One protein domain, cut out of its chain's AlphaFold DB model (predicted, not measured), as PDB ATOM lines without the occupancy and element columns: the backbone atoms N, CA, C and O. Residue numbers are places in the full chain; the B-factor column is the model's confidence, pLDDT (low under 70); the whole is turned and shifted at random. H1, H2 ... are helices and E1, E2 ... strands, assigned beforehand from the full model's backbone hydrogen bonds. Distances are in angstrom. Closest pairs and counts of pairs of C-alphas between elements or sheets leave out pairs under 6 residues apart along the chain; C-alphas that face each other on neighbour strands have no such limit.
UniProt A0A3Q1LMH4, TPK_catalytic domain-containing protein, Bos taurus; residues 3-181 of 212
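This is residues 3 to 181 of the 212 residues of the protein "TPK_catalytic domain-containing protein" of Bos taurus (UniProt A0A3Q1LMH4). A twisted sheet of seven strands runs through the middle, with the long helices H4 and H5 over one face, H2 standing up from the other, and H1 and H3 grazing the sheet. H3 lies at one end of the longest axis; at the other, E8 and residues 3 to 4 form a small pairing apart from the sheet. The 179 printed residues hold five named helices and eight named strands, along the chain E1 H1 E2 H2 E3 H3 E4 H4 E5 H5 E6 E7 E8. The sheet, in the order E4 E3 E2 E1 E5 E6 E7, is mixed; the class is mixed, helices and strands, with under half of the residues in named elements. The whole is compact, with a radius of gyration of the C-alphas of 15.9 A and spans of 47 by 39 by 37 A.

Residues 3 to 19 hold no named element. E1, residues 20 to 25, begins at C-alpha 20 (107.397, 108.053, 169.206) and is 15.9 A long. H1 is residues 32 to 36, E2 41 to 45, H2 48 to 55, E3 67 to 70, H3 77 to 85 and E4 89 to 92. H4, residues 100 to 115, spans 22.4 A; E5, 121 to 126, spans 16.1 A; H5, 132 to 145, spans 20.1 A. E6 is residues 153 to 157, E7 160 to 163, and E8, 170 to 172, ends at C-alpha 172 (89.782, 107.986, 173.376).

E1 is parallel to E5 (N 23 to O 123, 2.9 A) and to E2 (N 43 to O 22, 2.8 A). E3 is parallel to E2 (N 69 to O 44, 2.9 A) and to E4 (N 91 to O 68, 2.8 A). E6 is parallel to E5 (N 124 to O 154, 2.8 A) and makes an antiparallel hairpin with E7 (N 162 to O 155, 2.8 A). E1 H1 E2, E2 H2 E3, E3 H3 E4 and E5 H5 E6 are strand-helix-strand units, parallel neighbour strands joined through a helix, with right-handed crossovers. The sheet curls round H4; their closest C-alphas, Ser 69 and Cys 104, are 5.7 A apart. H5, on the same face, runs along E6 at 6 degrees on the local plane, at a height over the sheet of 9.6 A. H4 and H5 only just touch, with 3 pairs of C-alphas within 8 A, closest Thr 102 and Thr 145 at 7.2 A. H2 stands up from the opposite face at 57 degrees. In all five helices every O i to N i+4 pair is within hydrogen-bond range.

The C-alphas farthest apart, Glu 78 and Ser 169, are 48.4 A from each other. The printed part has no cut; H2 to E3 is the long link. Mean pLDDT of the printed part is 75.0, with 47 residues under 70, among them 3 to 27.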
ATOM      1  N   GLU A   3      91.525 102.709 168.684       68.81
ATOM      2  CA  GLU A   3      91.751 102.932 170.110       68.81
ATOM      3  C   GLU A   3      93.067 103.678 170.308       68.81
ATOM      4  O   GLU A   3      94.078 103.348 169.685       68.81
ATOM      5  N   PHE A   4      93.036 104.724 171.130       66.38
ATOM      6  CA  PHE A   4      94.200 105.562 171.355       66.38
ATOM      7  C   PHE A   4      94.204 106.148 172.765       66.38
ATOM      8  O   PHE A   4      93.157 106.538 173.295       66.38
ATOM      9  N   GLN A   5      95.398 106.249 173.347       68.12
ATOM     10  CA  GLN A   5      95.640 106.804 174.677       68.12
ATOM     11  C   GLN A   5      96.566 108.025 174.561       68.12
ATOM     12  O   GLN A   5      97.776 107.924 174.770       68.12
ATOM     13  N   PRO A   6      96.017 109.220 174.259       60.12
ATOM     14  CA  PRO A   6      96.827 110.370 173.877       60.12
ATOM     15  C   PRO A   6      97.830 110.837 174.913       60.12
ATOM     16  O   PRO A   6      98.762 111.532 174.543       60.12
ATOM     17  N   LEU A   7      97.625 110.534 176.193       61.34
ATOM     18  CA  LEU A   7      98.497 110.988 177.273       61.34
ATOM     19  C   LEU A   7      99.374 109.870 177.843       61.34
ATOM     20  O   LEU A   7     100.426 110.184 178.398       61.34
ATOM     21  N   ASP A   8      99.007 108.602 177.650       56.47
ATOM     22  CA  ASP A   8      99.875 107.478 178.010       56.47
ATOM     23  C   ASP A   8     101.051 107.379 177.029       56.47
ATOM     24  O   ASP A   8     102.211 107.354 177.452       56.47
ATOM     25  N   ASP A   9     100.780 107.530 175.726       50.72
ATOM     26  CA  ASP A   9     101.796 107.589 174.661       50.72
ATOM     27  C   ASP A   9     102.713 108.830 174.756       50.72
ATOM     28  O   ASP A   9     103.791 108.881 174.157       50.72
ATOM     29  N   LEU A  10     102.309 109.842 175.536       53.56
ATOM     30  CA  LEU A  10     103.116 111.026 175.859       53.56
ATOM     31  C   LEU A  10     103.865 110.912 177.186       53.56
ATOM     32  O   LEU A  10     104.715 111.762 177.469       53.56
ATOM     33  N   GLY A  11     103.619 109.846 177.957       44.44
ATOM     34  CA  GLY A  11     104.549 109.418 178.986       44.44
ATOM     35  C   GLY A  11     104.006 108.892 180.310       44.44
ATOM     36  O   GLY A  11     104.782 108.994 181.260       44.44
ATOM     37  N   PHE A  12     102.835 108.262 180.418       47.62
ATOM     38  CA  PHE A  12     102.456 107.517 181.640       47.62
ATOM     39  C   PHE A  12     101.888 106.127 181.265       47.62
ATOM     40  O   PHE A  12     101.547 105.916 180.116       47.62
ATOM     41  N   PRO A  13     102.062 105.089 182.096       37.25
ATOM     42  CA  PRO A  13     102.475 103.764 181.627       37.25
ATOM     43  C   PRO A  13     101.345 102.910 181.034       37.25
ATOM     44  O   PRO A  13     100.424 102.531 181.747       37.25
ATOM     45  N   SER A  14     101.519 102.447 179.793       35.41
ATOM     46  CA  SER A  14     100.810 101.265 179.272       35.41
ATOM     47  C   SER A  14     101.569 100.596 178.109       35.41
ATOM     48  O   SER A  14     101.207 100.669 176.941       35.41
ATOM     49  N   GLY A  15     102.662  99.908 178.453       37.66
ATOM     50  CA  GLY A  15     102.987  98.567 177.937       37.66
ATOM     51  C   GLY A  15     103.020  98.277 176.429       37.66
ATOM     52  O   GLY A  15     102.875  97.110 176.075       37.66
ATOM     53  N   SER A  16     103.221  99.246 175.538       39.16
ATOM     54  CA  SER A  16     103.379  98.965 174.106       39.16
ATOM     55  C   SER A  16     104.656  99.591 173.551       39.16
ATOM     56  O   SER A  16     105.005 100.723 173.881       39.16
ATOM     57  N   ASP A  17     105.379  98.817 172.733       43.22
ATOM     58  CA  ASP A  17     106.609  99.178 172.013       43.22
ATOM     59  C   ASP A  17     106.354 100.248 170.927       43.22
ATOM     60  O   ASP A  17     106.729 100.090 169.762       43.22
ATOM     61  N   ASN A  18     105.675 101.339 171.284       50.75
ATOM     62  CA  ASN A  18     105.208 102.340 170.342       50.75
ATOM     63  C   ASN A  18     106.316 103.346 170.019       50.75
ATOM     64  O   ASN A  18     106.882 104.020 170.886       50.75
ATOM     65  N   TYR A  19     106.637 103.475 168.734       56.03
ATOM     66  CA  TYR A  19     107.712 104.355 168.284       56.03
ATOM     67  C   TYR A  19     107.245 105.810 168.209       56.03
ATOM     68  O   TYR A  19     106.602 106.217 167.240       56.03
ATOM     69  N   LEU A  20     107.664 106.618 169.185       60.09
ATOM     70  CA  LEU A  20     107.397 108.053 169.206       60.09
ATOM     71  C   LEU A  20     108.420 108.826 168.369       60.09
ATOM     72  O   LEU A  20     109.635 108.742 168.601       60.09
ATOM     73  N   LYS A  21     107.931 109.624 167.414       66.31
ATOM     74  CA  LYS A  21     108.762 110.595 166.693       66.31
ATOM     75  C   LYS A  21     108.410 112.011 167.065       66.31
ATOM     76  O   LYS A  21     107.246 112.385 166.986       66.31
ATOM     77  N   LEU A  22     109.430 112.791 167.405       64.50
ATOM     78  CA  LEU A  22     109.259 114.167 167.835       64.50
ATOM     79  C   LEU A  22     109.674 115.157 166.745       64.50
ATOM     80  O   LEU A  22     110.813 115.119 166.282       64.50
ATOM     81  N   ILE A  23     108.780 116.072 166.380       65.81
ATOM     82  CA  ILE A  23     109.088 117.242 165.552       65.81
ATOM     83  C   ILE A  23     109.098 118.477 166.445       65.81
ATOM     84  O   ILE A  23     108.078 118.847 167.022       65.81
ATOM     85  N   LEU A  24     110.258 119.112 166.547       64.38
ATOM     86  CA  LEU A  24     110.458 120.346 167.293       64.38
ATOM     87  C   LEU A  24     110.222 121.552 166.386       64.38
ATOM     88  O   LEU A  24     111.011 121.801 165.473       64.38
ATOM     89  N   ASN A  25     109.159 122.306 166.657       66.19
ATOM     90  CA  ASN A  25     108.865 123.566 165.992       66.19
ATOM     91  C   ASN A  25     108.972 124.710 166.998       66.19
ATOM     92  O   ASN A  25     108.263 124.705 167.997       66.19
ATOM     93  N   SER A  26     109.858 125.668 166.732       65.12
ATOM     94  CA  SER A  26     110.113 126.802 167.621       65.12
ATOM     95  C   SER A  26     108.850 127.639 167.889       65.12
ATOM     96  O   SER A  26     108.051 127.846 166.966       65.12
ATOM     97  N   PRO A  27     108.714 128.214 169.099       69.31
ATOM     98  CA  PRO A  27     109.479 127.925 170.329       69.31
ATOM     99  C   PRO A  27     109.160 126.545 170.942       69.31
ATOM    100  O   PRO A  27     108.173 125.914 170.580       69.31
ATOM    101  N   LEU A  28     109.988 126.043 171.868       72.75
ATOM    102  CA  LEU A  28     109.815 124.705 172.465       72.75
ATOM    103  C   LEU A  28     109.236 124.774 173.890       72.75
ATOM    104  O   LEU A  28     109.564 125.686 174.644       72.75
ATOM    105  N   PRO A  29     108.359 123.838 174.293       71.75
ATOM    106  CA  PRO A  29     107.753 123.870 175.621       71.75
ATOM    107  C   PRO A  29     108.684 123.293 176.705       71.75
ATOM    108  O   PRO A  29     109.479 122.392 176.445       71.75
ATOM    109  N   LYS A  30     108.522 123.735 177.962       71.94
ATOM    110  CA  LYS A  30     109.305 123.237 179.120       71.94
ATOM    111  C   LYS A  30     109.144 121.729 179.369       71.94
ATOM    112  O   LYS A  30     110.050 121.091 179.902       71.94
ATOM    113  N   CYS A  31     108.019 121.140 178.958       72.12
ATOM    114  CA  CYS A  31     107.780 119.699 179.057       72.12
ATOM    115  C   CYS A  31     108.665 118.861 178.115       72.12
ATOM    116  O   CYS A  31     108.717 117.644 178.277       72.12
ATOM    117  N   LEU A  32     109.418 119.489 177.197       77.81
ATOM    118  CA  LEU A  32     110.353 118.819 176.292       77.81
ATOM    119  C   LEU A  32     111.274 117.830 177.015       77.81
ATOM    120  O   LEU A  32     111.419 116.700 176.557       77.81
ATOM    121  N   ARG A  33     111.869 118.230 178.149       79.88
ATOM    122  CA  ARG A  33     112.830 117.388 178.883       79.88
ATOM    123  C   ARG A  33     112.206 116.079 179.370       79.88
ATOM    124  O   ARG A  33     112.837 115.034 179.270       79.88
ATOM    125  N   HIS A  34     110.951 116.127 179.815       75.88
ATOM    126  CA  HIS A  34     110.220 114.951 180.293       75.88
ATOM    127  C   HIS A  34     109.900 113.973 179.157       75.88
ATOM    128  O   HIS A  34     109.997 112.763 179.339       75.88
ATOM    129  N   MET A  35     109.568 114.489 177.969       72.31
ATOM    130  CA  MET A  35     109.250 113.655 176.804       72.31
ATOM    131  C   MET A  35     110.497 113.101 176.109       72.31
ATOM    132  O   MET A  35     110.452 112.001 175.562       72.31
ATOM    133  N   TRP A  36     111.616 113.836 176.129       77.56
ATOM    134  CA  TRP A  36     112.813 113.515 175.343       77.56
ATOM    135  C   TRP A  36     113.359 112.105 175.587       77.56
ATOM    136  O   TRP A  36     113.720 111.416 174.636       77.56
ATOM    137  N   HIS A  37     113.363 111.643 176.838       72.19
ATOM    138  CA  HIS A  37     113.920 110.338 177.212       72.19
ATOM    139  C   HIS A  37     113.147 109.130 176.664       72.19
ATOM    140  O   HIS A  37     113.707 108.040 176.601       72.19
ATOM    141  N   LYS A  38     111.885 109.307 176.258       68.69
ATOM    142  CA  LYS A  38     111.035 108.234 175.717       68.69
ATOM    143  C   LYS A  38     110.969 108.247 174.184       68.69
ATOM    144  O   LYS A  38     110.291 107.422 173.582       68.69
ATOM    145  N   ILE A  39     111.667 109.182 173.536       72.56
ATOM    146  CA  ILE A  39     111.624 109.364 172.083       72.56
ATOM    147  C   ILE A  39     112.692 108.516 171.406       72.56
ATOM    148  O   ILE A  39     113.884 108.649 171.670       72.56
ATOM    149  N   ILE A  40     112.264 107.694 170.447       72.56
ATOM    150  CA  ILE A  40     113.170 106.830 169.679       72.56
ATOM    151  C   ILE A  40     113.821 107.597 168.523       72.56
ATOM    152  O   ILE A  40     114.948 107.300 168.122       72.56
ATOM    153  N   GLN A  41     113.120 108.581 167.952       75.56
ATOM    154  CA  GLN A  41     113.673 109.424 166.897       75.56
ATOM    155  C   GLN A  41     113.150 110.860 166.991       75.56
ATOM    156  O   GLN A  41     111.979 111.132 166.734       75.56
ATOM    157  N   SER A  42     114.039 111.797 167.293       84.31
ATOM    158  CA  SER A  42     113.740 113.228 167.355       84.31
ATOM    159  C   SER A  42     114.198 113.954 166.090       84.31
ATOM    160  O   SER A  42     115.141 113.543 165.404       84.31
ATOM    161  N   SER A  43     113.514 115.045 165.766       86.19
ATOM    162  CA  SER A  43     113.813 115.885 164.616       86.19
ATOM    163  C   SER A  43     113.567 117.356 164.914       86.19
ATOM    164  O   SER A  43     112.621 117.712 165.619       86.19
ATOM    165  N   CYS A  44     114.428 118.208 164.367       85.50
ATOM    166  CA  CYS A  44     114.287 119.655 164.461       85.50
ATOM    167  C   CYS A  44     113.778 120.226 163.147       85.50
ATOM    168  O   CYS A  44     114.320 119.926 162.081       85.50
ATOM    169  N   MET A  45     112.768 121.083 163.232       83.00
ATOM    170  CA  MET A  45     112.290 121.828 162.085       83.00
ATOM    171  C   MET A  45     112.825 123.255 162.128       83.00
ATOM    172  O   MET A  45     112.514 124.005 163.051       83.00
ATOM    173  N   ASP A  46     113.609 123.609 161.111       80.44
ATOM    174  CA  ASP A  46     114.180 124.939 160.892       80.44
ATOM    175  C   ASP A  46     114.745 125.573 162.186       80.44
ATOM    176  O   ASP A  46     115.616 124.979 162.831       80.44
ATOM    177  N   GLY A  47     114.220 126.725 162.624       76.50
ATOM    178  CA  GLY A  47     114.638 127.408 163.857       76.50
ATOM    179  C   GLY A  47     114.465 126.602 165.153       76.50
ATOM    180  O   GLY A  47     115.043 126.956 166.180       76.50
ATOM    181  N   GLY A  48     113.732 125.484 165.131       79.88
ATOM    182  CA  GLY A  48     113.643 124.549 166.254       79.88
ATOM    183  C   GLY A  48     114.995 123.943 166.648       79.88
ATOM    184  O   GLY A  48     115.181 123.602 167.812       79.88
ATOM    185  N   ALA A  49     115.952 123.849 165.716       83.69
ATOM    186  CA  ALA A  49     117.315 123.411 166.023       83.69
ATOM    187  C   ALA A  49     118.057 124.429 166.901       83.69
ATOM    188  O   ALA A  49     118.717 124.038 167.862       83.69
ATOM    189  N   MET A  50     117.907 125.723 166.606       84.00
ATOM    190  CA  MET A  50     118.523 126.797 167.389       84.00
ATOM    191  C   MET A  50     117.926 126.860 168.794       84.00
ATOM    192  O   MET A  50     118.649 126.801 169.777       84.00
ATOM    193  N   VAL A  51     116.593 126.837 168.900       84.00
ATOM    194  CA  VAL A  51     115.929 126.855 170.211       84.00
ATOM    195  C   VAL A  51     116.292 125.631 171.049       84.00
ATOM    196  O   VAL A  51     116.466 125.753 172.259       84.00
ATOM    197  N   LEU A  52     116.438 124.455 170.431       86.69
ATOM    198  CA  LEU A  52     116.925 123.273 171.139       86.69
ATOM    199  C   LEU A  52     118.350 123.487 171.660       86.69
ATOM    200  O   LEU A  52     118.629 123.146 172.808       86.69
ATOM    201  N   TYR A  53     119.233 124.047 170.831       87.38
ATOM    202  CA  TYR A  53     120.621 124.330 171.187       87.38
ATOM    203  C   TYR A  53     120.734 125.290 172.382       87.38
ATOM    204  O   TYR A  53     121.531 125.037 173.291       87.38
ATOM    205  N   ASP A  54     119.893 126.326 172.412       87.44
ATOM    206  CA  ASP A  54     119.856 127.323 173.485       87.44
ATOM    207  C   ASP A  54     119.223 126.754 174.767       87.44
ATOM    208  O   ASP A  54     119.798 126.836 175.849       87.44
ATOM    209  N   MET A  55     118.066 126.084 174.668       84.25
ATOM    210  CA  MET A  55     117.344 125.545 175.838       84.25
ATOM    211  C   MET A  55     118.066 124.405 176.566       84.25
ATOM    212  O   MET A  55     117.711 124.056 177.701       84.25
ATOM    213  N   THR A  56     119.025 123.773 175.894       87.12
ATOM    214  CA  THR A  56     119.777 122.625 176.412       87.12
ATOM    215  C   THR A  56     121.214 122.996 176.752       87.12
ATOM    216  O   THR A  56     122.061 122.118 176.910       87.12
ATOM    217  N   GLU A  57     121.503 124.291 176.901       87.44
ATOM    218  CA  GLU A  57     122.782 124.764 177.418       87.44
ATOM    219  C   GLU A  57     123.173 124.038 178.720       87.44
ATOM    220  O   GLU A  57     122.344 123.779 179.593       87.44
ATOM    221  N   GLY A  58     124.438 123.613 178.801       88.19
ATOM    222  CA  GLY A  58     124.961 122.763 179.877       88.19
ATOM    223  C   GLY A  58     124.718 121.255 179.707       88.19
ATOM    224  O   GLY A  58     125.449 120.459 180.288       88.19
ATOM    225  N   GLU A  59     123.765 120.822 178.873       90.12
ATOM    226  CA  GLU A  59     123.465 119.391 178.675       90.12
ATOM    227  C   GLU A  59     123.106 118.984 177.234       90.12
ATOM    228  O   GLU A  59     122.499 117.937 177.005       90.12
ATOM    229  N   ARG A  60     123.555 119.765 176.243       88.50
ATOM    230  CA  ARG A  60     123.264 119.601 174.800       88.50
ATOM    231  C   ARG A  60     123.470 118.174 174.269       88.50
ATOM    232  O   ARG A  60     122.735 117.716 173.402       88.50
ATOM    233  N   VAL A  61     124.436 117.433 174.821       87.31
ATOM    234  CA  VAL A  61     124.750 116.045 174.421       87.31
ATOM    235  C   VAL A  61     123.599 115.073 174.706       87.31
ATOM    236  O   VAL A  61     123.448 114.086 173.991       87.31
ATOM    237  N   LYS A  62     122.758 115.354 175.709       86.94
ATOM    238  CA  LYS A  62     121.564 114.545 176.001       86.94
ATOM    239  C   LYS A  62     120.436 114.801 174.996       86.94
ATOM    240  O   LYS A  62     119.569 113.951 174.813       86.94
ATOM    241  N   PHE A  63     120.466 115.947 174.316       86.81
ATOM    242  CA  PHE A  63     119.394 116.454 173.465       86.81
ATOM    243  C   PHE A  63     119.810 116.545 171.996       86.81
ATOM    244  O   PHE A  63     119.709 117.591 171.358       86.81
ATOM    245  N   LEU A  64     120.284 115.428 171.440       87.75
ATOM    246  CA  LEU A  64     120.713 115.368 170.044       87.75
ATOM    247  C   LEU A  64     119.572 114.907 169.122       87.75
ATOM    248  O   LEU A  64     119.106 113.771 169.247       87.75
ATOM    249  N   PRO A  65     119.107 115.756 168.184       88.44
ATOM    250  CA  PRO A  65     118.135 115.346 167.188       88.44
ATOM    251  C   PRO A  65     118.764 114.357 166.204       88.44
ATOM    252  O   PRO A  65     119.930 114.471 165.832       88.44
ATOM    253  N   SER A  66     117.973 113.396 165.726       87.06
ATOM    254  CA  SER A  66     118.430 112.457 164.694       87.06
ATOM    255  C   SER A  66     118.621 113.139 163.337       87.06
ATOM    256  O   SER A  66     119.456 112.726 162.531       87.06
ATOM    257  N   PHE A  67     117.802 114.150 163.047       87.31
ATOM    258  CA  PHE A  67     117.949 114.985 161.863       87.31
ATOM    259  C   PHE A  67     117.339 116.369 162.079       87.31
ATOM    260  O   PHE A  67     116.440 116.543 162.901       87.31
ATOM    261  N   ALA A  68     117.796 117.338 161.298       87.25
ATOM    262  CA  ALA A  68     117.188 118.654 161.200       87.25
ATOM    263  C   ALA A  68     116.773 118.903 159.748       87.25
ATOM    264  O   ALA A  68     117.529 118.586 158.831       87.25
ATOM    265  N   SER A  69     115.589 119.473 159.525       87.00
ATOM    266  CA  SER A  69     115.107 119.836 158.187       87.00
ATOM    267  C   SER A  69     114.553 121.252 158.151       87.00
ATOM    268  O   SER A  69     113.786 121.624 159.038       87.00
ATOM    269  N   GLY A  70     114.887 122.015 157.115       82.00
ATOM    270  CA  GLY A  70     114.425 123.390 156.947       82.00
ATOM    271  C   GLY A  70     115.118 124.095 155.786       82.00
ATOM    272  O   GLY A  70     116.028 123.546 155.155       82.00
ATOM    273  N   SER A  71     114.667 125.312 155.490       74.44
ATOM    274  CA  SER A  71     115.384 126.256 154.623       74.44
ATOM    275  C   SER A  71     116.580 126.894 155.339       74.44
ATOM    276  O   SER A  71     117.490 127.375 154.674       74.44
ATOM    277  N   PHE A  72     116.615 126.854 156.677       73.19
ATOM    278  CA  PHE A  72     117.724 127.325 157.504       73.19
ATOM    279  C   PHE A  72     118.221 128.749 157.190       73.19
ATOM    280  O   PHE A  72     119.432 128.973 157.255       73.19
ATOM    281  N   PRO A  73     117.353 129.735 156.881       67.88
ATOM    282  CA  PRO A  73     117.821 131.075 156.532       67.88
ATOM    283  C   PRO A  73     118.466 131.787 157.728       67.88
ATOM    284  O   PRO A  73     119.252 132.709 157.547       67.88
ATOM    285  N   SER A  74     118.127 131.360 158.948       67.38
ATOM    286  CA  SER A  74     118.487 132.040 160.195       67.38
ATOM    287  C   SER A  74     119.360 131.204 161.128       67.38
ATOM    288  O   SER A  74     119.679 131.680 162.211       67.38
ATOM    289  N   ILE A  75     119.715 129.958 160.781       77.69
ATOM    290  CA  ILE A  75     120.518 129.115 161.681       77.69
ATOM    291  C   ILE A  75     121.967 129.612 161.710       77.69
ATOM    292  O   ILE A  75     122.586 129.807 160.663       77.69
ATOM    293  N   GLN A  76     122.528 129.787 162.904       83.88
ATOM    294  CA  GLN A  76     123.936 130.148 163.045       83.88
ATOM    295  C   GLN A  76     124.843 129.012 162.551       83.88
ATOM    296  O   GLN A  76     124.548 127.823 162.734       83.88
ATOM    297  N   ALA A  77     125.970 129.380 161.937       85.06
ATOM    298  CA  ALA A  77     126.946 128.421 161.421       85.06
ATOM    299  C   ALA A  77     127.473 127.494 162.529       85.06
ATOM    300  O   ALA A  77     127.613 126.293 162.306       85.06
ATOM    301  N   GLU A  78     127.670 128.031 163.733       88.06
ATOM    302  CA  GLU A  78     128.109 127.307 164.932       88.06
ATOM    303  C   GLU A  78     127.125 126.200 165.328       88.06
ATOM    304  O   GLU A  78     127.519 125.050 165.520       88.06
ATOM    305  N   VAL A  79     125.824 126.506 165.360       87.06
ATOM    306  CA  VAL A  79     124.768 125.530 165.672       87.06
ATOM    307  C   VAL A  79     124.721 124.431 164.610       87.06
ATOM    308  O   VAL A  79     124.621 123.241 164.924       87.06
ATOM    309  N   LYS A  80     124.849 124.808 163.332       85.06
ATOM    310  CA  LYS A  80     124.884 123.863 162.212       85.06
ATOM    311  C   LYS A  80     126.098 122.930 162.301       85.06
ATOM    312  O   LYS A  80     125.949 121.719 162.130       85.06
ATOM    313  N   GLN A  81     127.277 123.474 162.600       88.44
ATOM    314  CA  GLN A  81     128.506 122.704 162.796       88.44
ATOM    315  C   GLN A  81     128.407 121.782 164.012       88.44
ATOM    316  O   GLN A  81     128.752 120.606 163.906       88.44
ATOM    317  N   TYR A  82     127.873 122.268 165.135       90.56
ATOM    318  CA  TYR A  82     127.678 121.468 166.342       90.56
ATOM    319  C   TYR A  82     126.850 120.211 166.053       90.56
ATOM    320  O   TYR A  82     127.280 119.092 166.345       90.56
ATOM    321  N   PHE A  83     125.686 120.377 165.420       88.44
ATOM    322  CA  PHE A  83     124.829 119.247 165.072       88.44
ATOM    323  C   PHE A  83     125.476 118.323 164.032       88.44
ATOM    324  O   PHE A  83     125.370 117.102 164.170       88.44
ATOM    325  N   ALA A  84     126.206 118.863 163.051       86.56
ATOM    326  CA  ALA A  84     126.937 118.059 162.072       86.56
ATOM    327  C   ALA A  84     128.010 117.169 162.732       86.56
ATOM    328  O   ALA A  84     128.053 115.965 162.476       86.56
ATOM    329  N   ILE A  85     128.814 117.723 163.648       90.06
ATOM    330  CA  ILE A  85     129.834 116.979 164.411       90.06
ATOM    331  C   ILE A  85     129.181 115.880 165.258       90.06
ATOM    332  O   ILE A  85     129.692 114.764 165.357       90.06
ATOM    333  N   LYS A  86     128.012 116.162 165.838       89.62
ATOM    334  CA  LYS A  86     127.233 115.205 166.640       89.62
ATOM    335  C   LYS A  86     126.415 114.210 165.805       89.62
ATOM    336  O   LYS A  86     125.559 113.524 166.357       89.62
ATOM    337  N   ARG A  87     126.706 114.078 164.503       87.56
ATOM    338  CA  ARG A  87     126.074 113.132 163.562       87.56
ATOM    339  C   ARG A  87     124.570 113.356 163.347       87.56
ATOM    340  O   ARG A  87     123.867 112.443 162.916       87.56
ATOM    341  N   CYS A  88     124.068 114.563 163.601       87.62
ATOM    342  CA  CYS A  88     122.723 114.944 163.183       87.62
ATOM    343  C   CYS A  88     122.713 115.176 161.668       87.62
ATOM    344  O   CYS A  88     123.536 115.913 161.124       87.62
ATOM    345  N   ILE A  89     121.765 114.546 160.974       87.44
ATOM    346  CA  ILE A  89     121.652 114.685 159.521       87.44
ATOM    347  C   ILE A  89     120.905 115.980 159.204       87.44
ATOM    348  O   ILE A  89     119.728 116.108 159.528       87.44
ATOM    349  N   ILE A  90     121.558 116.915 158.522       86.69
ATOM    350  CA  ILE A  90     120.949 118.183 158.114       86.69
ATOM    351  C   ILE A  90     120.401 118.034 156.692       86.69
ATOM    352  O   ILE A  90     121.155 117.835 155.744       86.69
ATOM    353  N   THR A  91     119.081 118.114 156.536       86.56
ATOM    354  CA  THR A  91     118.384 118.012 155.249       86.56
ATOM    355  C   THR A  91     117.866 119.387 154.839       86.56
ATOM    356  O   THR A  91     116.915 119.901 155.424       86.56
ATOM    357  N   HIS A  92     118.489 119.993 153.830       86.44
ATOM    358  CA  HIS A  92     118.036 121.275 153.295       86.44
ATOM    359  C   HIS A  92     116.764 121.091 152.459       86.44
ATOM    360  O   HIS A  92     116.727 120.254 151.558       86.44
ATOM    361  N   THR A  93     115.722 121.870 152.750       83.25
ATOM    362  CA  THR A  93     114.425 121.794 152.059       83.25
ATOM    363  C   THR A  93     114.074 123.152 151.428       83.25
ATOM    364  O   THR A  93     113.328 123.925 152.041       83.25
ATOM    365  N   PRO A  94     114.597 123.457 150.219       79.38
ATOM    366  CA  PRO A  94     114.474 124.773 149.577       79.38
ATOM    367  C   PRO A  94     113.079 125.069 149.016       79.38
ATOM    368  O   PRO A  94     112.801 126.197 148.626       79.38
ATOM    369  N   ASP A  95     112.205 124.063 148.956       79.75
ATOM    370  CA  ASP A  95     110.853 124.197 148.424       79.75
ATOM    371  C   ASP A  95     110.069 125.307 149.150       79.75
ATOM    372  O   ASP A  95     109.886 125.268 150.371       79.75
ATOM    373  N   GLN A  96     109.625 126.299 148.379       78.00
ATOM    374  CA  GLN A  96     108.836 127.437 148.857       78.00
ATOM    375  C   GLN A  96     107.326 127.242 148.667       78.00
ATOM    376  O   GLN A  96     106.537 128.027 149.181       78.00
ATOM    377  N   ARG A  97     106.897 126.189 147.954       78.69
ATOM    378  CA  ARG A  97     105.473 125.886 147.732       78.69
ATOM    379  C   ARG A  97     104.829 125.204 148.935       78.69
ATOM    380  O   ARG A  97     103.609 125.196 149.057       78.69
ATOM    381  N   HIS A  98     105.640 124.626 149.820       73.25
ATOM    382  CA  HIS A  98     105.177 123.923 151.007       73.25
ATOM    383  C   HIS A  98     105.800 124.498 152.276       73.25
ATOM    384  O   HIS A  98     106.968 124.880 152.315       73.25
ATOM    385  N   THR A  99     105.016 124.490 153.354       75.50
ATOM    386  CA  THR A  99     105.490 124.925 154.672       75.50
ATOM    387  C   THR A  99     106.594 124.004 155.196       75.50
ATOM    388  O   THR A  99     106.620 122.816 154.868       75.50
ATOM    389  N   ASP A 100     107.468 124.510 156.072       75.50
ATOM    390  CA  ASP A 100     108.525 123.687 156.682       75.50
ATOM    391  C   ASP A 100     107.970 122.472 157.427       75.50
ATOM    392  O   ASP A 100     108.602 121.420 157.425       75.50
ATOM    393  N   PHE A 101     106.744 122.566 157.955       76.88
ATOM    394  CA  PHE A 101     106.067 121.442 158.602       76.88
ATOM    395  C   PHE A 101     105.783 120.312 157.620       76.88
ATOM    396  O   PHE A 101     106.173 119.168 157.838       76.88
ATOM    397  N   THR A 102     105.166 120.649 156.491       77.88
ATOM    398  CA  THR A 102     104.881 119.712 155.405       77.88
ATOM    399  C   THR A 102     106.167 119.075 154.874       77.88
ATOM    400  O   THR A 102     106.213 117.867 154.651       77.88
ATOM    401  N   LYS A 103     107.228 119.872 154.694       81.81
ATOM    402  CA  LYS A 103     108.532 119.393 154.215       81.81
ATOM    403  C   LYS A 103     109.194 118.457 155.230       81.81
ATOM    404  O   LYS A 103     109.635 117.374 154.854       81.81
ATOM    405  N   CYS A 104     109.186 118.823 156.512       81.31
ATOM    406  CA  CYS A 104     109.693 117.993 157.604       81.31
ATOM    407  C   CYS A 104     108.949 116.652 157.684       81.31
ATOM    408  O   CYS A 104     109.583 115.601 157.761       81.31
ATOM    409  N   MET A 105     107.619 116.670 157.561       79.88
ATOM    410  CA  MET A 105     106.797 115.457 157.523       79.88
ATOM    411  C   MET A 105     107.143 114.552 156.335       79.88
ATOM    412  O   MET A 105     107.276 113.344 156.520       79.88
ATOM    413  N   LYS A 106     107.350 115.105 155.132       81.62
ATOM    414  CA  LYS A 106     107.789 114.324 153.959       81.62
ATOM    415  C   LYS A 106     109.147 113.655 154.207       81.62
ATOM    416  O   LYS A 106     109.276 112.445 154.033       81.62
ATOM    417  N   VAL A 107     110.128 114.406 154.720       84.50
ATOM    418  CA  VAL A 107     111.456 113.867 155.084       84.50
ATOM    419  C   VAL A 107     111.337 112.780 156.158       84.50
ATOM    420  O   VAL A 107     112.013 111.750 156.097       84.50
ATOM    421  N   LEU A 108     110.463 112.981 157.147       81.56
ATOM    422  CA  LEU A 108     110.197 112.001 158.191       81.56
ATOM    423  C   LEU A 108     109.653 110.697 157.602       81.56
ATOM    424  O   LEU A 108     110.144 109.625 157.957       81.56
ATOM    425  N   GLN A 109     108.682 110.778 156.695       79.56
ATOM    426  CA  GLN A 109     108.067 109.620 156.048       79.56
ATOM    427  C   GLN A 109     109.034 108.831 155.178       79.56
ATOM    428  O   GLN A 109     109.081 107.605 155.275       79.56
ATOM    429  N   GLU A 110     109.850 109.509 154.375       83.00
ATOM    430  CA  GLU A 110     110.883 108.849 153.575       83.00
ATOM    431  C   GLU A 110     111.859 108.081 154.469       83.00
ATOM    432  O   GLU A 110     112.190 106.924 154.205       83.00
ATOM    433  N   ARG A 111     112.254 108.678 155.599       79.75
ATOM    434  CA  ARG A 111     113.117 108.017 156.588       79.75
ATOM    435  C   ARG A 111     112.437 106.832 157.270       79.75
ATOM    436  O   ARG A 111     113.125 105.868 157.596       79.75
ATOM    437  N   ILE A 112     111.125 106.891 157.508       76.06
ATOM    438  CA  ILE A 112     110.345 105.755 158.028       76.06
ATOM    439  C   ILE A 112     110.375 104.608 157.021       76.06
ATOM    440  O   ILE A 112     110.772 103.497 157.376       76.06
ATOM    441  N   ARG A 113     110.041 104.903 155.759       76.50
ATOM    442  CA  ARG A 113     110.013 103.929 154.665       76.50
ATOM    443  C   ARG A 113     111.369 103.248 154.479       76.50
ATOM    444  O   ARG A 113     111.432 102.025 154.414       76.50
ATOM    445  N   ASN A 114     112.452 104.023 154.479       78.06
ATOM    446  CA  ASN A 114     113.801 103.503 154.247       78.06
ATOM    447  C   ASN A 114     114.317 102.629 155.399       78.06
ATOM    448  O   ASN A 114     115.067 101.687 155.162       78.06
ATOM    449  N   LYS A 115     113.923 102.913 156.648       72.44
ATOM    450  CA  LYS A 115     114.367 102.138 157.820       72.44
ATOM    451  C   LYS A 115     113.505 100.905 158.118       72.44
ATOM    452  O   LYS A 115     113.847 100.180 159.046       72.44
ATOM    453  N   LYS A 116     112.401 100.678 157.384       63.47
ATOM    454  CA  LYS A 116     111.420  99.591 157.618       63.47
ATOM    455  C   LYS A 116     110.987  99.450 159.089       63.47
ATOM    456  O   LYS A 116     110.712  98.350 159.558       63.47
ATOM    457  N   ARG A 117     110.943 100.555 159.839       65.81
ATOM    458  CA  ARG A 117     110.498 100.553 161.241       65.81
ATOM    459  C   ARG A 117     109.009 100.856 161.304       65.81
ATOM    460  O   ARG A 117     108.559 101.778 160.623       65.81
ATOM    461  N   LYS A 118     108.274 100.113 162.135       64.12
ATOM    462  CA  LYS A 118     106.905 100.481 162.506       64.12
ATOM    463  C   LYS A 118     106.956 101.784 163.302       64.12
ATOM    464  O   LYS A 118     107.888 102.007 164.067       64.12
ATOM    465  N   VAL A 119     106.037 102.688 163.000       67.94
ATOM    466  CA  VAL A 119     105.865 103.948 163.717       67.94
ATOM    467  C   VAL A 119     104.399 104.063 164.014       67.94
ATOM    468  O   VAL A 119     103.607 104.015 163.079       67.94
ATOM    469  N   ASP A 120     104.070 104.219 165.285       66.25
ATOM    470  CA  ASP A 120     102.685 104.164 165.736       66.25
ATOM    471  C   ASP A 120     102.119 105.571 165.900       66.25
ATOM    472  O   ASP A 120     100.932 105.782 165.675       66.25
ATOM    473  N   THR A 121     102.953 106.571 166.217       70.69
ATOM    474  CA  THR A 121     102.504 107.963 166.387       70.69
ATOM    475  C   THR A 121     103.607 108.986 166.103       70.69
ATOM    476  O   THR A 121     104.779 108.812 166.449       70.69
ATOM    477  N   VAL A 122     103.221 110.102 165.479       74.94
ATOM    478  CA  VAL A 122     104.075 111.280 165.288       74.94
ATOM    479  C   VAL A 122     103.590 112.407 166.191       74.94
ATOM    480  O   VAL A 122     102.460 112.879 166.074       74.94
ATOM    481  N   VAL A 123     104.475 112.890 167.058       75.56
ATOM    482  CA  VAL A 123     104.212 114.013 167.955       75.56
ATOM    483  C   VAL A 123     104.983 115.231 167.488       75.56
ATOM    484  O   VAL A 123     106.191 115.208 167.277       75.56
ATOM    485  N   THR A 124     104.277 116.339 167.352       77.25
ATOM    486  CA  THR A 124     104.862 117.645 167.083       77.25
ATOM    487  C   THR A 124     104.768 118.480 168.346       77.25
ATOM    488  O   THR A 124     103.670 118.765 168.824       77.25
ATOM    489  N   LEU A 125     105.915 118.907 168.871       72.94
ATOM    490  CA  LEU A 125     105.962 119.903 169.933       72.94
ATOM    491  C   LEU A 125     106.113 121.280 169.326       72.94
ATOM    492  O   LEU A 125     107.062 121.557 168.589       72.94
ATOM    493  N   LYS A 126     105.170 122.148 169.677       69.88
ATOM    494  CA  LYS A 126     105.181 123.538 169.260       69.88
ATOM    495  C   LYS A 126     104.673 124.410 170.393       69.88
ATOM    496  O   LYS A 126     103.563 124.215 170.872       69.88
ATOM    497  N   PHE A 127     105.454 125.395 170.806       59.00
ATOM    498  CA  PHE A 127     104.959 126.473 171.647       59.00
ATOM    499  C   PHE A 127     104.381 127.553 170.739       59.00
ATOM    500  O   PHE A 127     105.039 128.032 169.819       59.00
ATOM    501  N   LEU A 128     103.139 127.943 170.992       56.72
ATOM    502  CA  LEU A 128     102.551 129.125 170.381       56.72
ATOM    503  C   LEU A 128     102.355 130.142 171.489       56.72
ATOM    504  O   LEU A 128     101.603 129.903 172.434       56.72
ATOM    505  N   ALA A 129     103.046 131.272 171.370       52.00
ATOM    506  CA  ALA A 129     102.662 132.460 172.115       52.00
ATOM    507  C   ALA A 129     101.259 132.896 171.653       52.00
ATOM    508  O   ALA A 129     100.841 132.526 170.559       52.00
ATOM    509  N   ALA A 130     100.557 133.679 172.479       55.22
ATOM    510  CA  ALA A 130      99.123 134.032 172.467       55.22
ATOM    511  C   ALA A 130      98.470 134.516 171.140       55.22
ATOM    512  O   ALA A 130      97.295 134.882 171.111       55.22
ATOM    513  N   ARG A 131      99.203 134.516 170.029       59.28
ATOM    514  CA  ARG A 131      98.760 134.836 168.679       59.28
ATOM    515  C   ARG A 131      97.848 133.755 168.090       59.28
ATOM    516  O   ARG A 131      98.288 132.693 167.642       59.28
ATOM    517  N   ARG A 132      96.550 134.070 168.052       69.25
ATOM    518  CA  ARG A 132      95.465 133.208 167.544       69.25
ATOM    519  C   ARG A 132      95.688 132.723 166.109       69.25
ATOM    520  O   ARG A 132      95.361 131.583 165.794       69.25
ATOM    521  N   ASP A 133      96.292 133.546 165.255       73.44
ATOM    522  CA  ASP A 133      96.592 133.198 163.863       73.44
ATOM    523  C   ASP A 133      97.567 132.012 163.758       73.44
ATOM    524  O   ASP A 133      97.417 131.143 162.899       73.44
ATOM    525  N   GLN A 134      98.527 131.904 164.681       69.50
ATOM    526  CA  GLN A 134      99.467 130.788 164.689       69.50
ATOM    527  C   GLN A 134      98.807 129.485 165.149       69.50
ATOM    528  O   GLN A 134      99.192 128.406 164.677       69.50
ATOM    529  N   ILE A 135      97.826 129.580 166.057       74.00
ATOM    530  CA  ILE A 135      97.017 128.439 166.509       74.00
ATOM    531  C   ILE A 135      96.227 127.913 165.318       74.00
ATOM    532  O   ILE A 135      96.365 126.743 164.967       74.00
ATOM    533  N   MET A 136      95.512 128.803 164.625       77.81
ATOM    534  CA  MET A 136      94.749 128.441 163.434       77.81
ATOM    535  C   MET A 136      95.642 127.833 162.347       77.81
ATOM    536  O   MET A 136      95.346 126.764 161.833       77.81
ATOM    537  N   ASN A 137      96.808 128.425 162.077       76.62
ATOM    538  CA  ASN A 137      97.779 127.872 161.129       76.62
ATOM    539  C   ASN A 137      98.236 126.452 161.513       76.62
ATOM    540  O   ASN A 137      98.468 125.614 160.646       76.62
ATOM    541  N   SER A 138      98.383 126.159 162.807       76.12
ATOM    542  CA  SER A 138      98.778 124.823 163.278       76.12
ATOM    543  C   SER A 138      97.645 123.812 163.107       76.12
ATOM    544  O   SER A 138      97.899 122.698 162.658       76.12
ATOM    545  N   ILE A 139      96.404 124.227 163.370       80.12
ATOM    546  CA  ILE A 139      95.193 123.443 163.117       80.12
ATOM    547  C   ILE A 139      95.044 123.136 161.617       80.12
ATOM    548  O   ILE A 139      94.917 121.973 161.240       80.12
ATOM    549  N   THR A 140      95.148 124.148 160.749       80.38
ATOM    550  CA  THR A 140      95.094 123.979 159.286       80.38
ATOM    551  C   THR A 140      96.186 123.037 158.790       80.38
ATOM    552  O   THR A 140      95.927 122.165 157.962       80.38
ATOM    553  N   LYS A 141      97.411 123.171 159.313       77.25
ATOM    554  CA  LYS A 141      98.523 122.276 158.975       77.25
ATOM    555  C   LYS A 141      98.233 120.843 159.394       77.25
ATOM    556  O   LYS A 141      98.394 119.953 158.569       77.25
ATOM    557  N   LEU A 142      97.791 120.624 160.633       79.75
ATOM    558  CA  LEU A 142      97.445 119.296 161.138       79.75
ATOM    559  C   LEU A 142      96.375 118.635 160.264       79.75
ATOM    560  O   LEU A 142      96.545 117.495 159.838       79.75
ATOM    561  N   PHE A 143      95.328 119.382 159.922       79.44
ATOM    562  CA  PHE A 143      94.278 118.910 159.030       79.44
ATOM    563  C   PHE A 143      94.828 118.523 157.646       79.44
ATOM    564  O   PHE A 143      94.598 117.415 157.170       79.44
ATOM    565  N   ALA A 144      95.660 119.378 157.042       77.06
ATOM    566  CA  ALA A 144      96.294 119.092 155.755       77.06
ATOM    567  C   ALA A 144      97.233 117.870 155.796       77.06
ATOM    568  O   ALA A 144      97.445 117.218 154.772       77.06
ATOM    569  N   THR A 145      97.796 117.529 156.962       72.19
ATOM    570  CA  THR A 145      98.679 116.361 157.090       72.19
ATOM    571  C   THR A 145      97.975 115.012 157.080       72.19
ATOM    572  O   THR A 145      98.646 114.023 156.787       72.19
ATOM    573  N   GLY A 146      96.652 114.957 157.277       70.50
ATOM    574  CA  GLY A 146      95.882 113.717 157.107       70.50
ATOM    575  C   GLY A 146      96.002 113.130 155.693       70.50
ATOM    576  O   GLY A 146      96.051 111.917 155.519       70.50
ATOM    577  N   HIS A 147      96.179 113.979 154.675       70.06
ATOM    578  CA  HIS A 147      96.449 113.533 153.300       70.06
ATOM    579  C   HIS A 147      97.885 113.041 153.083       70.06
ATOM    580  O   HIS A 147      98.165 112.338 152.116       70.06
ATOM    581  N   ILE A 148      98.810 113.442 153.954       67.56
ATOM    582  CA  ILE A 148     100.235 113.145 153.820       67.56
ATOM    583  C   ILE A 148     100.547 111.839 154.538       67.56
ATOM    584  O   ILE A 148     101.282 111.013 154.005       67.56
ATOM    585  N   SER A 149     100.015 111.629 155.747       68.62
ATOM    586  CA  SER A 149     100.296 110.450 156.565       68.62
ATOM    587  C   SER A 149      99.034 109.757 157.043       68.62
ATOM    588  O   SER A 149      98.122 110.400 157.541       68.62
ATOM    589  N   LYS A 150      99.055 108.420 157.000       70.62
ATOM    590  CA  LYS A 150      98.086 107.576 157.712       70.62
ATOM    591  C   LYS A 150      98.398 107.435 159.207       70.62
ATOM    592  O   LYS A 150      97.619 106.822 159.926       70.62
ATOM    593  N   LEU A 151      99.550 107.938 159.658       70.94
ATOM    594  CA  LEU A 151      99.935 107.881 161.064       70.94
ATOM    595  C   LEU A 151      99.157 108.928 161.868       70.94
ATOM    596  O   LEU A 151      98.974 110.041 161.369       70.94
ATOM    597  N   PRO A 152      98.764 108.622 163.115       74.50
ATOM    598  CA  PRO A 152      98.291 109.622 164.059       74.50
ATOM    599  C   PRO A 152      99.327 110.741 164.209       74.50
ATOM    600  O   PRO A 152     100.489 110.492 164.548       74.50
ATOM    601  N   ILE A 153      98.907 111.976 163.925       77.19
ATOM    602  CA  ILE A 153      99.715 113.178 164.139       77.19
ATOM    603  C   ILE A 153      99.071 113.978 165.257       77.19
ATOM    604  O   ILE A 153      97.907 114.376 165.167       77.19
ATOM    605  N   ILE A 154      99.861 114.231 166.291       79.69
ATOM    606  CA  ILE A 154      99.439 114.960 167.479       79.69
ATOM    607  C   ILE A 154     100.293 116.206 167.594       79.69
ATOM    608  O   ILE A 154     101.519 116.139 167.492       79.69
ATOM    609  N   ILE A 155      99.656 117.349 167.820       79.69
ATOM    610  CA  ILE A 155     100.356 118.579 168.178       79.69
ATOM    611  C   ILE A 155     100.116 118.830 169.658       79.69
ATOM    612  O   ILE A 155      98.974 118.980 170.088       79.69
ATOM    613  N   ILE A 156     101.195 118.913 170.427       77.31
ATOM    614  CA  ILE A 156     101.136 119.331 171.824       77.31
ATOM    615  C   ILE A 156     101.657 120.750 171.910       77.31
ATOM    616  O   ILE A 156     102.756 121.072 171.439       77.31
ATOM    617  N   GLN A 157     100.857 121.580 172.559       73.62
ATOM    618  CA  GLN A 157     101.104 122.993 172.709       73.62
ATOM    619  C   GLN A 157     100.749 123.421 174.125       73.62
ATOM    620  O   GLN A 157      99.577 123.541 174.465       73.62
ATOM    621  N   CYS A 158     101.766 123.709 174.938       70.38
ATOM    622  CA  CYS A 158     101.614 124.121 176.336       70.38
ATOM    623  C   CYS A 158     100.713 123.162 177.140       70.38
ATOM    624  O   CYS A 158     101.199 122.135 177.602       70.38
ATOM    625  N   PHE A 159      99.423 123.490 177.272       71.94
ATOM    626  CA  PHE A 159      98.405 122.740 178.019       71.94
ATOM    627  C   PHE A 159      97.319 122.124 177.122       71.94
ATOM    628  O   PHE A 159      96.287 121.676 177.616       71.94
ATOM    629  N   SER A 160      97.508 122.144 175.803       77.06
ATOM    630  CA  SER A 160      96.542 121.660 174.821       77.06
ATOM    631  C   SER A 160      97.148 120.575 173.941       77.06
ATOM    632  O   SER A 160      98.304 120.660 173.522       77.06
ATOM    633  N   LEU A 161      96.327 119.573 173.640       80.75
ATOM    634  CA  LEU A 161      96.613 118.505 172.698       80.75
ATOM    635  C   LEU A 161      95.636 118.640 171.534       80.75
ATOM    636  O   LEU A 161      94.425 118.690 171.733       80.75
ATOM    637  N   LEU A 162      96.172 118.719 170.323       82.75
ATOM    638  CA  LEU A 162      95.411 118.757 169.084       82.75
ATOM    639  C   LEU A 162      95.648 117.457 168.331       82.75
ATOM    640  O   LEU A 162      96.795 117.054 168.124       82.75
ATOM    641  N   TRP A 163      94.566 116.842 167.874       83.56
ATOM    642  CA  TRP A 163      94.624 115.623 167.086       83.56
ATOM    643  C   TRP A 163      93.588 115.670 165.959       83.56
ATOM    644  O   TRP A 163      92.437 116.048 166.166       83.56
ATOM    645  N   SER A 164      94.018 115.315 164.745       82.44
ATOM    646  CA  SER A 164      93.132 115.112 163.600       82.44
ATOM    647  C   SER A 164      92.593 113.681 163.595       82.44
ATOM    648  O   SER A 164      93.320 112.732 163.293       82.44
ATOM    649  N   LEU A 165      91.303 113.551 163.902       83.19
ATOM    650  CA  LEU A 165      90.561 112.300 163.783       83.19
ATOM    651  C   LEU A 165      90.201 112.059 162.314       83.19
ATOM    652  O   LEU A 165      89.584 112.906 161.668       83.19
ATOM    653  N   GLN A 166      90.607 110.908 161.785       81.56
ATOM    654  CA  GLN A 166      90.224 110.473 160.440       81.56
ATOM    655  C   GLN A 166      88.774 109.957 160.431       81.56
ATOM    656  O   GLN A 166      88.247 109.639 161.494       81.56
ATOM    657  N   PRO A 167      88.101 109.841 159.277       83.19
ATOM    658  CA  PRO A 167      86.769 109.240 159.226       83.19
ATOM    659  C   PRO A 167      86.746 107.833 159.844       83.19
ATOM    660  O   PRO A 167      87.576 106.992 159.500       83.19
ATOM    661  N   GLY A 168      85.807 107.578 160.759       85.56
ATOM    662  CA  GLY A 168      85.658 106.288 161.437       85.56
ATOM    663  C   GLY A 168      85.270 106.415 162.909       85.56
ATOM    664  O   GLY A 168      84.970 107.503 163.397       85.56
ATOM    665  N   SER A 169      85.281 105.280 163.612       85.75
ATOM    666  CA  SER A 169      85.024 105.211 165.056       85.75
ATOM    667  C   SER A 169      86.333 105.273 165.841       85.75
ATOM    668  O   SER A 169      87.266 104.516 165.543       85.75
ATOM    669  N   HIS A 170      86.376 106.152 166.843       86.81
ATOM    670  CA  HIS A 170      87.541 106.405 167.692       86.81
ATOM    671  C   HIS A 170      87.172 106.228 169.154       86.81
ATOM    672  O   HIS A 170      86.164 106.765 169.611       86.81
ATOM    673  N   LYS A 171      88.036 105.543 169.896       85.62
ATOM    674  CA  LYS A 171      87.917 105.376 171.338       85.62
ATOM    675  C   LYS A 171      89.102 106.052 172.009       85.62
ATOM    676  O   LYS A 171      90.241 105.603 171.898       85.62
ATOM    677  N   LEU A 172      88.806 107.164 172.675       82.00
ATOM    678  CA  LEU A 172      89.782 107.986 173.376       82.00
ATOM    679  C   LEU A 172      89.755 107.627 174.854       82.00
ATOM    680  O   LEU A 172      88.754 107.865 175.528       82.00
ATOM    681  N   GLN A 173      90.842 107.053 175.357       77.25
ATOM    682  CA  GLN A 173      90.951 106.736 176.774       77.25
ATOM    683  C   GLN A 173      91.713 107.837 177.517       77.25
ATOM    684  O   GLN A 173      92.800 108.260 177.119       77.25
ATOM    685  N   PHE A 174      91.118 108.303 178.613       71.19
ATOM    686  CA  PHE A 174      91.639 109.364 179.465       71.19
ATOM    687  C   PHE A 174      91.667 108.849 180.909       71.19
ATOM    688  O   PHE A 174      90.647 108.878 181.589       71.19
ATOM    689  N   GLY A 175      92.804 108.308 181.355       61.53
ATOM    690  CA  GLY A 175      92.919 107.636 182.662       61.53
ATOM    691  C   GLY A 175      94.104 108.082 183.520       61.53
ATOM    692  O   GLY A 175      94.361 107.492 184.561       61.53
ATOM    693  N   THR A 176      94.837 109.114 183.094       64.94
ATOM    694  CA  THR A 176      96.144 109.460 183.686       64.94
ATOM    695  C   THR A 176      96.081 110.475 184.826       64.94
ATOM    696  O   THR A 176      97.099 110.745 185.456       64.94
ATOM    697  N   GLY A 177      94.918 111.089 185.074       65.62
ATOM    698  CA  GLY A 177      94.754 112.153 186.074       65.62
ATOM    699  C   GLY A 177      95.389 113.495 185.682       65.62
ATOM    700  O   GLY A 177      95.335 114.449 186.452       65.62
ATOM    701  N   MET A 178      95.974 113.594 184.485       64.31
ATOM    702  CA  MET A 178      96.598 114.815 183.958       64.31
ATOM    703  C   MET A 178      95.669 115.634 183.058       64.31
ATOM    704  O   MET A 178      96.059 116.679 182.532       64.31
ATOM    705  N   GLN A 179      94.462 115.131 182.811       71.94
ATOM    706  CA  GLN A 179      93.492 115.765 181.938       71.94
ATOM    707  C   GLN A 179      92.830 116.946 182.643       71.94
ATOM    708  O   GLN A 179      92.277 116.814 183.732       71.94
ATOM    709  N   ASN A 180      92.802 118.087 181.961       72.75
ATOM    710  CA  ASN A 180      91.836 119.128 182.283       72.75
ATOM    711  C   ASN A 180      90.434 118.685 181.825       72.75
ATOM    712  O   ASN A 180      90.320 117.975 180.825       72.75
ATOM    713  N   PRO A 181      89.354 119.160 182.471       79.19
ATOM    714  CA  PRO A 181      87.978 118.783 182.123       79.19
ATOM    715  C   PRO A 181      87.497 119.365 180.780       79.19
ATOM    716  O   PRO A 181      86.333 119.211 180.410       79.19
TER     717      PRO A 181